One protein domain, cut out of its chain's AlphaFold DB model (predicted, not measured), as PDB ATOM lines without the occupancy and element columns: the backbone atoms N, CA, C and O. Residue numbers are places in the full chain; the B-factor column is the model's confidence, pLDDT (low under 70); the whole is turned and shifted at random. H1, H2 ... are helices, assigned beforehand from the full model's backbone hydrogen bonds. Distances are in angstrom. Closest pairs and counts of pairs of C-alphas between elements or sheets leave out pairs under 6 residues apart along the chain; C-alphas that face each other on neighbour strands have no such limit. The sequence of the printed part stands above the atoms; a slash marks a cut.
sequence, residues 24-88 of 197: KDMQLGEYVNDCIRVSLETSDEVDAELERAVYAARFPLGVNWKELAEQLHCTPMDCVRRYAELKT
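Overview. This is residues 24 to 88 of the 197 residues of the protein "Aste57867_24846 protein" of Aphanomyces stellatus (UniProt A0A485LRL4). One long helix, H1, runs along much of the domain: H2 folds back beside its later part to make a helical hairpin, while H3 and H4, about perpendicular to each other, pack on its earlier part. The turn of the hairpin sticks out at one end, where residues 41 to 49 stand free. The printed part has 65 residues with four named helices, H1, H2, H3 and H4 in that order, and no named strand; the class is all helix. The whole is compact, with a radius of gyration of the C-alphas of 12.0 A, yet elongated in outline, spanning 35 by 23 by 17 A.

Along the chain. Find C-alpha 24 at (55.747, 133.092, 39.135); from there H1, residues 24 to 41, runs 25.5 A to C-alpha 41 at (66.205, 111.106, 46.699). Go on to Ala 48, where H2 begins; it covers residues 48 to 56 and is 12.3 A long. Next look at Trp 65, the first residue of H3, which takes in residues 65 to 72. Then H4, residues 76 to 87, runs 16.6 A from Pro 76 to C-alpha 87 at (70.421, 132.147, 40.618).

Arrangement. Begin with H1, the hub, which touches the three other helices. With residues 33 to 40 alone it touches H2, and the closest C-alphas, of Ile 36 and Tyr 55, are 7.3 A apart. These two helices form a hairpin, at a shallow tilt of 26 degrees, opposite ways. With residues 24 to 31 alone H1 touches H3, where the closest C-alphas, of Lys 24 and Leu 72, are 6.7 A apart; the tilt is steep, 40 degrees, opposite ways. Look at residues 25 to 29 of H1 and residues 79 to 83 of H4, with which alone these two helices touch: the closest C-alphas, of Leu 28 and Tyr 83, are 7.1 A apart, and the lines are about perpendicular at 86 degrees. H3 touches residues 76 to 80 of H4, about perpendicular at 88 degrees, with the C-alphas of Ala 69 and Pro 76 closest at 5.0 A. H2 and H4 are close but not clearly touching: their closest C-alphas, of Ala 56 and Lys 87, are 7.6 A apart. H2 and H3 are apart. In H1, H2, H3 and H4 every O i to N i+4 pair is within hydrogen-bond range.

Size, cuts and confidence. The two C-alphas farthest apart, those of Glu 45 and His 73, are 35.8 A from each other. The printed part runs from residue 24 to 88 and has no cut. The link from H3 to H4 is tight, those from H1 to H2 and from H2 to H3 are short, and no link is long. The mean pLDDT of the printed part is 89.0, and no printed residue is under 70.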
ATOM      1  N   LYS A  24      55.178 133.983  40.152       91.75
ATOM      2  CA  LYS A  24      55.747 133.092  39.135       91.75
ATOM      3  C   LYS A  24      57.205 132.746  39.418       91.75
ATOM      4  O   LYS A  24      57.617 131.631  39.129       91.75
ATOM      5  N   ASP A  25      57.978 133.681  39.970       93.75
ATOM      6  CA  ASP A  25      59.361 133.421  40.387       93.75
ATOM      7  C   ASP A  25      59.416 132.383  41.519       93.75
ATOM      8  O   ASP A  25      60.280 131.506  41.510       93.75
ATOM      9  N   MET A  26      58.474 132.455  42.464       93.88
ATOM     10  CA  MET A  26      58.328 131.473  43.537       93.88
ATOM     11  C   MET A  26      57.965 130.097  42.972       93.88
ATOM     12  O   MET A  26      58.691 129.144  43.227       93.88
ATOM     13  N   GLN A  27      56.934 130.012  42.126       93.25
ATOM     14  CA  GLN A  27      56.517 128.758  41.483       93.25
ATOM     15  C   GLN A  27      57.637 128.134  40.632       93.25
ATOM     16  O   GLN A  27      57.872 126.930  40.688       93.25
ATOM     17  N   LEU A  28      58.380 128.955  39.880       93.81
ATOM     18  CA  LEU A  28      59.564 128.537  39.124       93.81
ATOM     19  C   LEU A  28      60.639 127.941  40.043       93.81
ATOM     20  O   LEU A  28      61.228 126.912  39.720       93.81
ATOM     21  N   GLY A  29      60.909 128.588  41.179       92.44
ATOM     22  CA  GLY A  29      61.886 128.115  42.157       92.44
ATOM     23  C   GLY A  29      61.456 126.830  42.865       92.44
ATOM     24  O   GLY A  29      62.271 125.920  43.007       92.44
ATOM     25  N   GLU A  30      60.195 126.742  43.284       93.06
ATOM     26  CA  GLU A  30      59.618 125.571  43.953       93.06
ATOM     27  C   GLU A  30      59.640 124.348  43.045       93.06
ATOM     28  O   GLU A  30      60.223 123.334  43.423       93.06
ATOM     29  N   TYR A  31      59.135 124.473  41.814       92.50
ATOM     30  CA  TYR A  31      59.132 123.370  40.856       92.50
ATOM     31  C   TYR A  31      60.544 122.830  40.615       92.50
ATOM     32  O   TYR A  31      60.779 121.624  40.654       92.50
ATOM     33  N   VAL A  32      61.515 123.722  40.400       92.31
ATOM     34  CA  VAL A  32      62.904 123.312  40.171       92.31
ATOM     35  C   VAL A  32      63.515 122.665  41.418       92.31
ATOM     36  O   VAL A  32      64.228 121.671  41.292       92.31
ATOM     37  N   ASN A  33      63.236 123.180  42.618       91.50
ATOM     38  CA  ASN A  33      63.718 122.577  43.861       91.50
ATOM     39  C   ASN A  33      63.105 121.198  44.114       91.50
ATOM     40  O   ASN A  33      63.816 120.306  44.568       91.50
ATOM     41  N   ASP A  34      61.821 121.017  43.811       91.00
ATOM     42  CA  ASP A  34      61.143 119.728  43.922       91.00
ATOM     43  C   ASP A  34      61.717 118.724  42.920       91.00
ATOM     44  O   ASP A  34      62.021 117.594  43.296       91.00
ATOM     45  N   CYS A  35      61.974 119.157  41.682       89.31
ATOM     46  CA  CYS A  35      62.665 118.354  40.674       89.31
ATOM     47  C   CYS A  35      64.042 117.886  41.163       89.31
ATOM     48  O   CYS A  35      64.383 116.705  41.081       89.31
ATOM     49  N   ILE A  36      64.836 118.812  41.710       89.25
ATOM     50  CA  ILE A  36      66.146 118.491  42.276       89.25
ATOM     51  C   ILE A  36      65.992 117.518  43.448       89.25
ATOM     52  O   ILE A  36      66.702 116.521  43.486       89.25
ATOM     53  N   ARG A  37      65.053 117.760  44.370       88.69
ATOM     54  CA  ARG A  37      64.833 116.895  45.538       88.69
ATOM     55  C   ARG A  37      64.518 115.460  45.112       88.69
ATOM     56  O   ARG A  37      65.192 114.546  45.565       88.69
ATOM     57  N   VAL A  38      63.564 115.276  44.201       87.94
ATOM     58  CA  VAL A  38      63.186 113.952  43.673       87.94
ATOM     59  C   VAL A  38      64.375 113.272  42.981       87.94
ATOM     60  O   VAL A  38      64.622 112.081  43.170       87.94
ATOM     61  N   SER A  39      65.150 114.031  42.206       86.00
ATOM     62  CA  SER A  39      66.369 113.541  41.553       86.00
ATOM     63  C   SER A  39      67.435 113.068  42.551       86.00
ATOM     64  O   SER A  39      68.064 112.034  42.344       86.00
ATOM     65  N   LEU A  40      67.617 113.784  43.663       85.12
ATOM     66  CA  LEU A  40      68.584 113.410  44.696       85.12
ATOM     67  C   LEU A  40      68.096 112.243  45.565       85.12
ATOM     68  O   LEU A  40      68.886 111.365  45.882       85.12
ATOM     69  N   GLU A  41      66.807 112.194  45.906       84.50
ATOM     70  CA  GLU A  41      66.205 111.106  46.699       84.50
ATOM     71  C   GLU A  41      66.249 109.750  45.982       84.50
ATOM     72  O   GLU A  41      66.249 108.706  46.629       84.50
ATOM     73  N   THR A  42      66.290 109.755  44.649       80.81
ATOM     74  CA  THR A  42      66.382 108.533  43.835       80.81
ATOM     75  C   THR A  42      67.812 108.031  43.638       80.81
ATOM     76  O   THR A  42      68.002 106.969  43.045       80.81
ATOM     77  N   SER A  43      68.816 108.761  44.129       80.00
ATOM     78  CA  SER A  43      70.229 108.438  43.952       80.00
ATOM     79  C   SER A  43      70.867 108.054  45.289       80.00
ATOM     80  O   SER A  43      71.059 108.896  46.164       80.00
ATOM     81  N   ASP A  44      71.246 106.782  45.437       75.00
ATOM     82  CA  ASP A  44      71.827 106.235  46.676       75.00
ATOM     83  C   ASP A  44      73.259 106.745  46.976       75.00
ATOM     84  O   ASP A  44      73.792 106.511  48.061       75.00
ATOM     85  N   GLU A  45      73.896 107.461  46.038       79.81
ATOM     86  CA  GLU A  45      75.313 107.871  46.098       79.81
ATOM     87  C   GLU A  45      75.524 109.400  46.138       79.81
ATOM     88  O   GLU A  45      76.506 109.920  45.606       79.81
ATOM     89  N   VAL A  46      74.615 110.163  46.750       82.00
ATOM     90  CA  VAL A  46      74.764 111.627  46.858       82.00
ATOM     91  C   VAL A  46      75.420 112.009  48.183       82.00
ATOM     92  O   VAL A  46      74.845 111.822  49.254       82.00
ATOM     93  N   ASP A  47      76.619 112.593  48.124       88.44
ATOM     94  CA  ASP A  47      77.228 113.242  49.286       88.44
ATOM     95  C   ASP A  47      76.717 114.687  49.482       88.44
ATOM     96  O   ASP A  47      76.162 115.324  48.583       88.44
ATOM     97  N   ALA A  48      76.913 115.232  50.687       87.94
ATOM     98  CA  ALA A  48      76.428 116.570  51.043       87.94
ATOM     99  C   ALA A  48      77.103 117.709  50.248       87.94
ATOM    100  O   ALA A  48      76.626 118.848  50.272       87.94
ATOM    101  N   GLU A  49      78.241 117.447  49.596       89.25
ATOM    102  CA  GLU A  49      78.909 118.427  48.736       89.25
ATOM    103  C   GLU A  49      78.240 118.482  47.363       89.25
ATOM    104  O   GLU A  49      77.919 119.566  46.874       89.25
ATOM    105  N   LEU A  50      77.962 117.317  46.783       88.06
ATOM    106  CA  LEU A  50      77.248 117.172  45.528       88.06
ATOM    107  C   LEU A  50      75.833 117.738  45.634       88.06
ATOM    108  O   LEU A  50      75.442 118.532  44.782       88.06
ATOM    109  N   GLU A  51      75.099 117.416  46.701       87.00
ATOM    110  CA  GLU A  51      73.775 117.991  46.967       87.00
ATOM    111  C   GLU A  51      73.823 119.527  46.930       87.00
ATOM    112  O   GLU A  51      73.056 120.180  46.211       87.00
ATOM    113  N   ARG A  52      74.784 120.129  47.642       87.50
ATOM    114  CA  ARG A  52      74.955 121.585  47.664       87.50
ATOM    115  C   ARG A  52      75.290 122.140  46.284       87.50
ATOM    116  O   ARG A  52      74.754 123.183  45.907       87.50
ATOM    117  N   ALA A  53      76.159 121.466  45.536       87.06
ATOM    118  CA  ALA A  53      76.536 121.873  44.188       87.06
ATOM    119  C   ALA A  53      75.339 121.840  43.223       87.06
ATOM    120  O   ALA A  53      75.177 122.765  42.425       87.06
ATOM    121  N   VAL A  54      74.465 120.835  43.334       87.25
ATOM    122  CA  VAL A  54      73.255 120.714  42.508       87.25
ATOM    123  C   VAL A  54      72.266 121.842  42.818       87.25
ATOM    124  O   VAL A  54      71.792 122.504  41.895       87.25
ATOM    125  N   TYR A  55      72.016 122.160  44.093       87.44
ATOM    126  CA  TYR A  55      71.152 123.295  44.462       87.44
ATOM    127  C   TYR A  55      71.748 124.668  44.107       87.44
ATOM    128  O   TYR A  55      71.008 125.633  43.858       87.44
ATOM    129  N   ALA A  56      73.079 124.776  44.063       86.94
ATOM    130  CA  ALA A  56      73.792 125.971  43.619       86.94
ATOM    131  C   ALA A  56      73.848 126.111  42.086       86.94
ATOM    132  O   ALA A  56      74.211 127.176  41.581       86.94
ATOM    133  N   ALA A  57      73.483 125.070  41.330       88.12
ATOM    134  CA  ALA A  57      73.576 125.081  39.879       88.12
ATOM    135  C   ALA A  57      72.645 126.132  39.258       88.12
ATOM    136  O   ALA A  57      71.440 126.198  39.519       88.12
ATOM    137  N   ARG A  58      73.214 126.932  38.351       87.56
ATOM    138  CA  ARG A  58      72.469 127.917  37.555       87.56
ATOM    139  C   ARG A  58      71.560 127.258  36.512       87.56
ATOM    140  O   ARG A  58      70.548 127.840  36.136       87.56
ATOM    141  N   PHE A  59      71.924 126.055  36.070       87.44
ATOM    142  CA  PHE A  59      71.184 125.245  35.106       87.44
ATOM    143  C   PHE A  59      71.100 123.802  35.620       87.44
ATOM    144  O   PHE A  59      71.966 122.990  35.294       87.44
ATOM    145  N   PRO A  60      70.121 123.488  36.480       85.75
ATOM    146  CA  PRO A  60      69.948 122.142  37.001       85.75
ATOM    147  C   PRO A  60      69.551 121.177  35.885       85.75
ATOM    148  O   PRO A  60      68.779 121.512  34.982       85.75
ATOM    149  N   LEU A  61      70.109 119.971  35.956       82.88
ATOM    150  CA  LEU A  61      69.790 118.873  35.052       82.88
ATOM    151  C   LEU A  61      68.495 118.183  35.504       82.88
ATOM    152  O   LEU A  61      68.141 118.229  36.679       82.88
ATOM    153  N   GLY A  62      67.785 117.558  34.566       83.06
ATOM    154  CA  GLY A  62      66.573 116.779  34.859       83.06
ATOM    155  C   GLY A  62      65.281 117.583  35.055       83.06
ATOM    156  O   GLY A  62      64.216 117.000  35.256       83.06
ATOM    157  N   VAL A  63      65.338 118.915  34.944       88.94
ATOM    158  CA  VAL A  63      64.148 119.779  34.969       88.94
ATOM    159  C   VAL A  63      63.444 119.763  33.612       88.94
ATOM    160  O   VAL A  63      64.044 120.078  32.578       88.94
ATOM    161  N   ASN A  64      62.141 119.476  33.617       90.88
ATOM    162  CA  ASN A  64      61.297 119.571  32.431       90.88
ATOM    163  C   ASN A  64      60.834 121.019  32.186       90.88
ATOM    164  O   ASN A  64      59.723 121.426  32.524       90.88
ATOM    165  N   TRP A  65      61.693 121.819  31.550       91.31
ATOM    166  CA  TRP A  65      61.408 123.231  31.253       91.31
ATOM    167  C   TRP A  65      60.203 123.448  30.339       91.31
ATOM    168  O   TRP A  65      59.630 124.533  30.339       91.31
ATOM    169  N   LYS A  66      59.834 122.443  29.535       92.50
ATOM    170  CA  LYS A  66      58.668 122.529  28.655       92.50
ATOM    171  C   LYS A  66      57.376 122.503  29.464       92.50
ATOM    172  O   LYS A  66      56.526 123.362  29.274       92.50
ATOM    173  N   GLU A  67      57.264 121.549  30.374       91.44
ATOM    174  CA  GLU A  67      56.098 121.394  31.239       91.44
ATOM    175  C   GLU A  67      55.915 122.601  32.163       91.44
ATOM    176  O   GLU A  67      54.830 123.176  32.241       91.44
ATOM    177  N   LEU A  68      57.003 123.068  32.777       90.75
ATOM    178  CA  LEU A  68      56.975 124.270  33.608       90.75
ATOM    179  C   LEU A  68      56.534 125.516  32.824       90.75
ATOM    180  O   LEU A  68      55.818 126.374  33.341       90.75
ATOM    181  N   ALA A  69      56.937 125.618  31.557       91.25
ATOM    182  CA  ALA A  69      56.540 126.720  30.691       91.25
ATOM    183  C   ALA A  69      55.041 126.718  30.380       91.25
ATOM    184  O   ALA A  69      54.422 127.783  30.363       91.25
ATOM    185  N   GLU A  70      54.449 125.536  30.189       91.50
ATOM    186  CA  GLU A  70      53.005 125.378  30.003       91.50
ATOM    187  C   GLU A  70      52.235 125.841  31.253       91.50
ATOM    188  O   GLU A  70      51.270 126.599  31.117       91.50
ATOM    189  N   GLN A  71      52.717 125.489  32.453       89.75
ATOM    190  CA  GLN A  71      52.123 125.897  33.737       89.75
ATOM    191  C   GLN A  71      52.226 127.411  33.992       89.75
ATOM    192  O   GLN A  71      51.258 128.050  34.400       89.75
ATOM    193  N   LEU A  72      53.386 128.016  33.718       90.44
ATOM    194  CA  LEU A  72      53.636 129.448  33.955       90.44
ATOM    195  C   LEU A  72      53.181 130.355  32.799       90.44
ATOM    196  O   LEU A  72      53.282 131.591  32.886       90.44
ATOM    197  N   HIS A  73      52.693 129.747  31.716       90.19
ATOM    198  CA  HIS A  73      52.356 130.386  30.448       90.19
ATOM    199  C   HIS A  73      53.528 131.204  29.849       90.19
ATOM    200  O   HIS A  73      53.295 132.254  29.244       90.19
ATOM    201  N   CYS A  74      54.780 130.756  30.046       90.25
ATOM    202  CA  CYS A  74      56.003 131.308  29.428       90.25
ATOM    203  C   CYS A  74      56.481 130.456  28.245       90.25
ATOM    204  O   CYS A  74      55.959 129.377  27.979       90.25
ATOM    205  N   THR A  75      57.497 130.931  27.516       91.50
ATOM    206  CA  THR A  75      58.295 130.031  26.675       91.50
ATOM    207  C   THR A  75      59.321 129.299  27.546       91.50
ATOM    208  O   THR A  75      59.833 129.901  28.492       91.50
ATOM    209  N   PRO A  76      59.711 128.050  27.223       92.62
ATOM    210  CA  PRO A  76      60.729 127.323  27.991       92.62
ATOM    211  C   PRO A  76      62.032 128.110  28.149       92.62
ATOM    212  O   PRO A  76      62.636 128.128  29.219       92.62
ATOM    213  N   MET A  77      62.426 128.839  27.101       91.94
ATOM    214  CA  MET A  77      63.609 129.697  27.125       91.94
ATOM    215  C   MET A  77      63.478 130.868  28.101       91.94
ATOM    216  O   MET A  77      64.470 131.238  28.726       91.94
ATOM    217  N   ASP A  78      62.288 131.448  28.256       91.56
ATOM    218  CA  ASP A  78      62.065 132.523  29.224       91.56
ATOM    219  C   ASP A  78      62.109 132.001  30.657       91.56
ATOM    220  O   ASP A  78      62.700 132.659  31.512       91.56
ATOM    221  N   CYS A  79      61.549 130.817  30.919       92.81
ATOM    222  CA  CYS A  79      61.592 130.211  32.247       92.81
ATOM    223  C   CYS A  79      63.046 129.832  32.631       92.81
ATOM    224  O   CYS A  79      63.497 130.157  33.730       92.81
ATOM    225  N   VAL A  80      63.832 129.274  31.695       92.81
ATOM    226  CA  VAL A  80      65.278 129.016  31.882       92.81
ATOM    227  C   VAL A  80      66.057 130.311  32.119       92.81
ATOM    228  O   VAL A  80      66.859 130.392  33.052       92.81
ATOM    229  N   ARG A  81      65.833 131.340  31.289       92.38
ATOM    230  CA  ARG A  81      66.511 132.639  31.426       92.38
ATOM    231  C   ARG A  81      66.213 133.256  32.786       92.38
ATOM    232  O   ARG A  81      67.144 133.667  33.473       92.38
ATOM    233  N   ARG A  82      64.941 133.272  33.191       92.75
ATOM    234  CA  ARG A  82      64.525 133.834  34.474       92.75
ATOM    235  C   ARG A  82      65.139 133.089  35.646       92.75
ATOM    236  O   ARG A  82      65.678 133.722  36.546       92.75
ATOM    237  N   TYR A  83      65.120 131.760  35.623       92.88
ATOM    238  CA  TYR A  83      65.735 130.962  36.680       92.88
ATOM    239  C   TYR A  83      67.238 131.253  36.793       92.88
ATOM    240  O   TYR A  83      67.771 131.467  37.883       92.88
ATOM    241  N   ALA A  84      67.918 131.352  35.650       92.12
ATOM    242  CA  ALA A  84      69.329 131.694  35.593       92.12
ATOM    243  C   ALA A  84      69.617 133.112  36.118       92.12
ATOM    244  O   ALA A  84      70.685 133.321  36.693       92.12
ATOM    245  N   GLU A  85      68.713 134.075  35.923       91.56
ATOM    246  CA  GLU A  85      68.786 135.413  36.529       91.56
ATOM    247  C   GLU A  85      68.636 135.338  38.051       91.56
ATOM    248  O   GLU A  85      69.486 135.874  38.756       91.56
ATOM    249  N   LEU A  86      67.631 134.615  38.557       89.94
ATOM    250  CA  LEU A  86      67.377 134.447  39.996       89.94
ATOM    251  C   LEU A  86      68.544 133.767  40.730       89.94
ATOM    252  O   LEU A  86      68.836 134.100  41.877       89.94
ATOM    253  N   LYS A  87      69.230 132.824  40.073       89.94
ATOM    254  CA  LYS A  87      70.421 132.147  40.618       89.94
ATOM    255  C   LYS A  87      71.711 132.944  40.463       89.94
ATOM    256  O   LYS A  87      72.707 132.600  41.095       89.94
ATOM    257  N   THR A  88      71.736 133.976  39.621       84.69
ATOM    258  CA  THR A  88      72.933 134.804  39.479       84.69
ATOM    259  C   THR A  88      72.993 135.756  40.672       84.69
ATOM    260  O   THR A  88      72.088 136.576  40.824       84.69
TER     261      THR A  88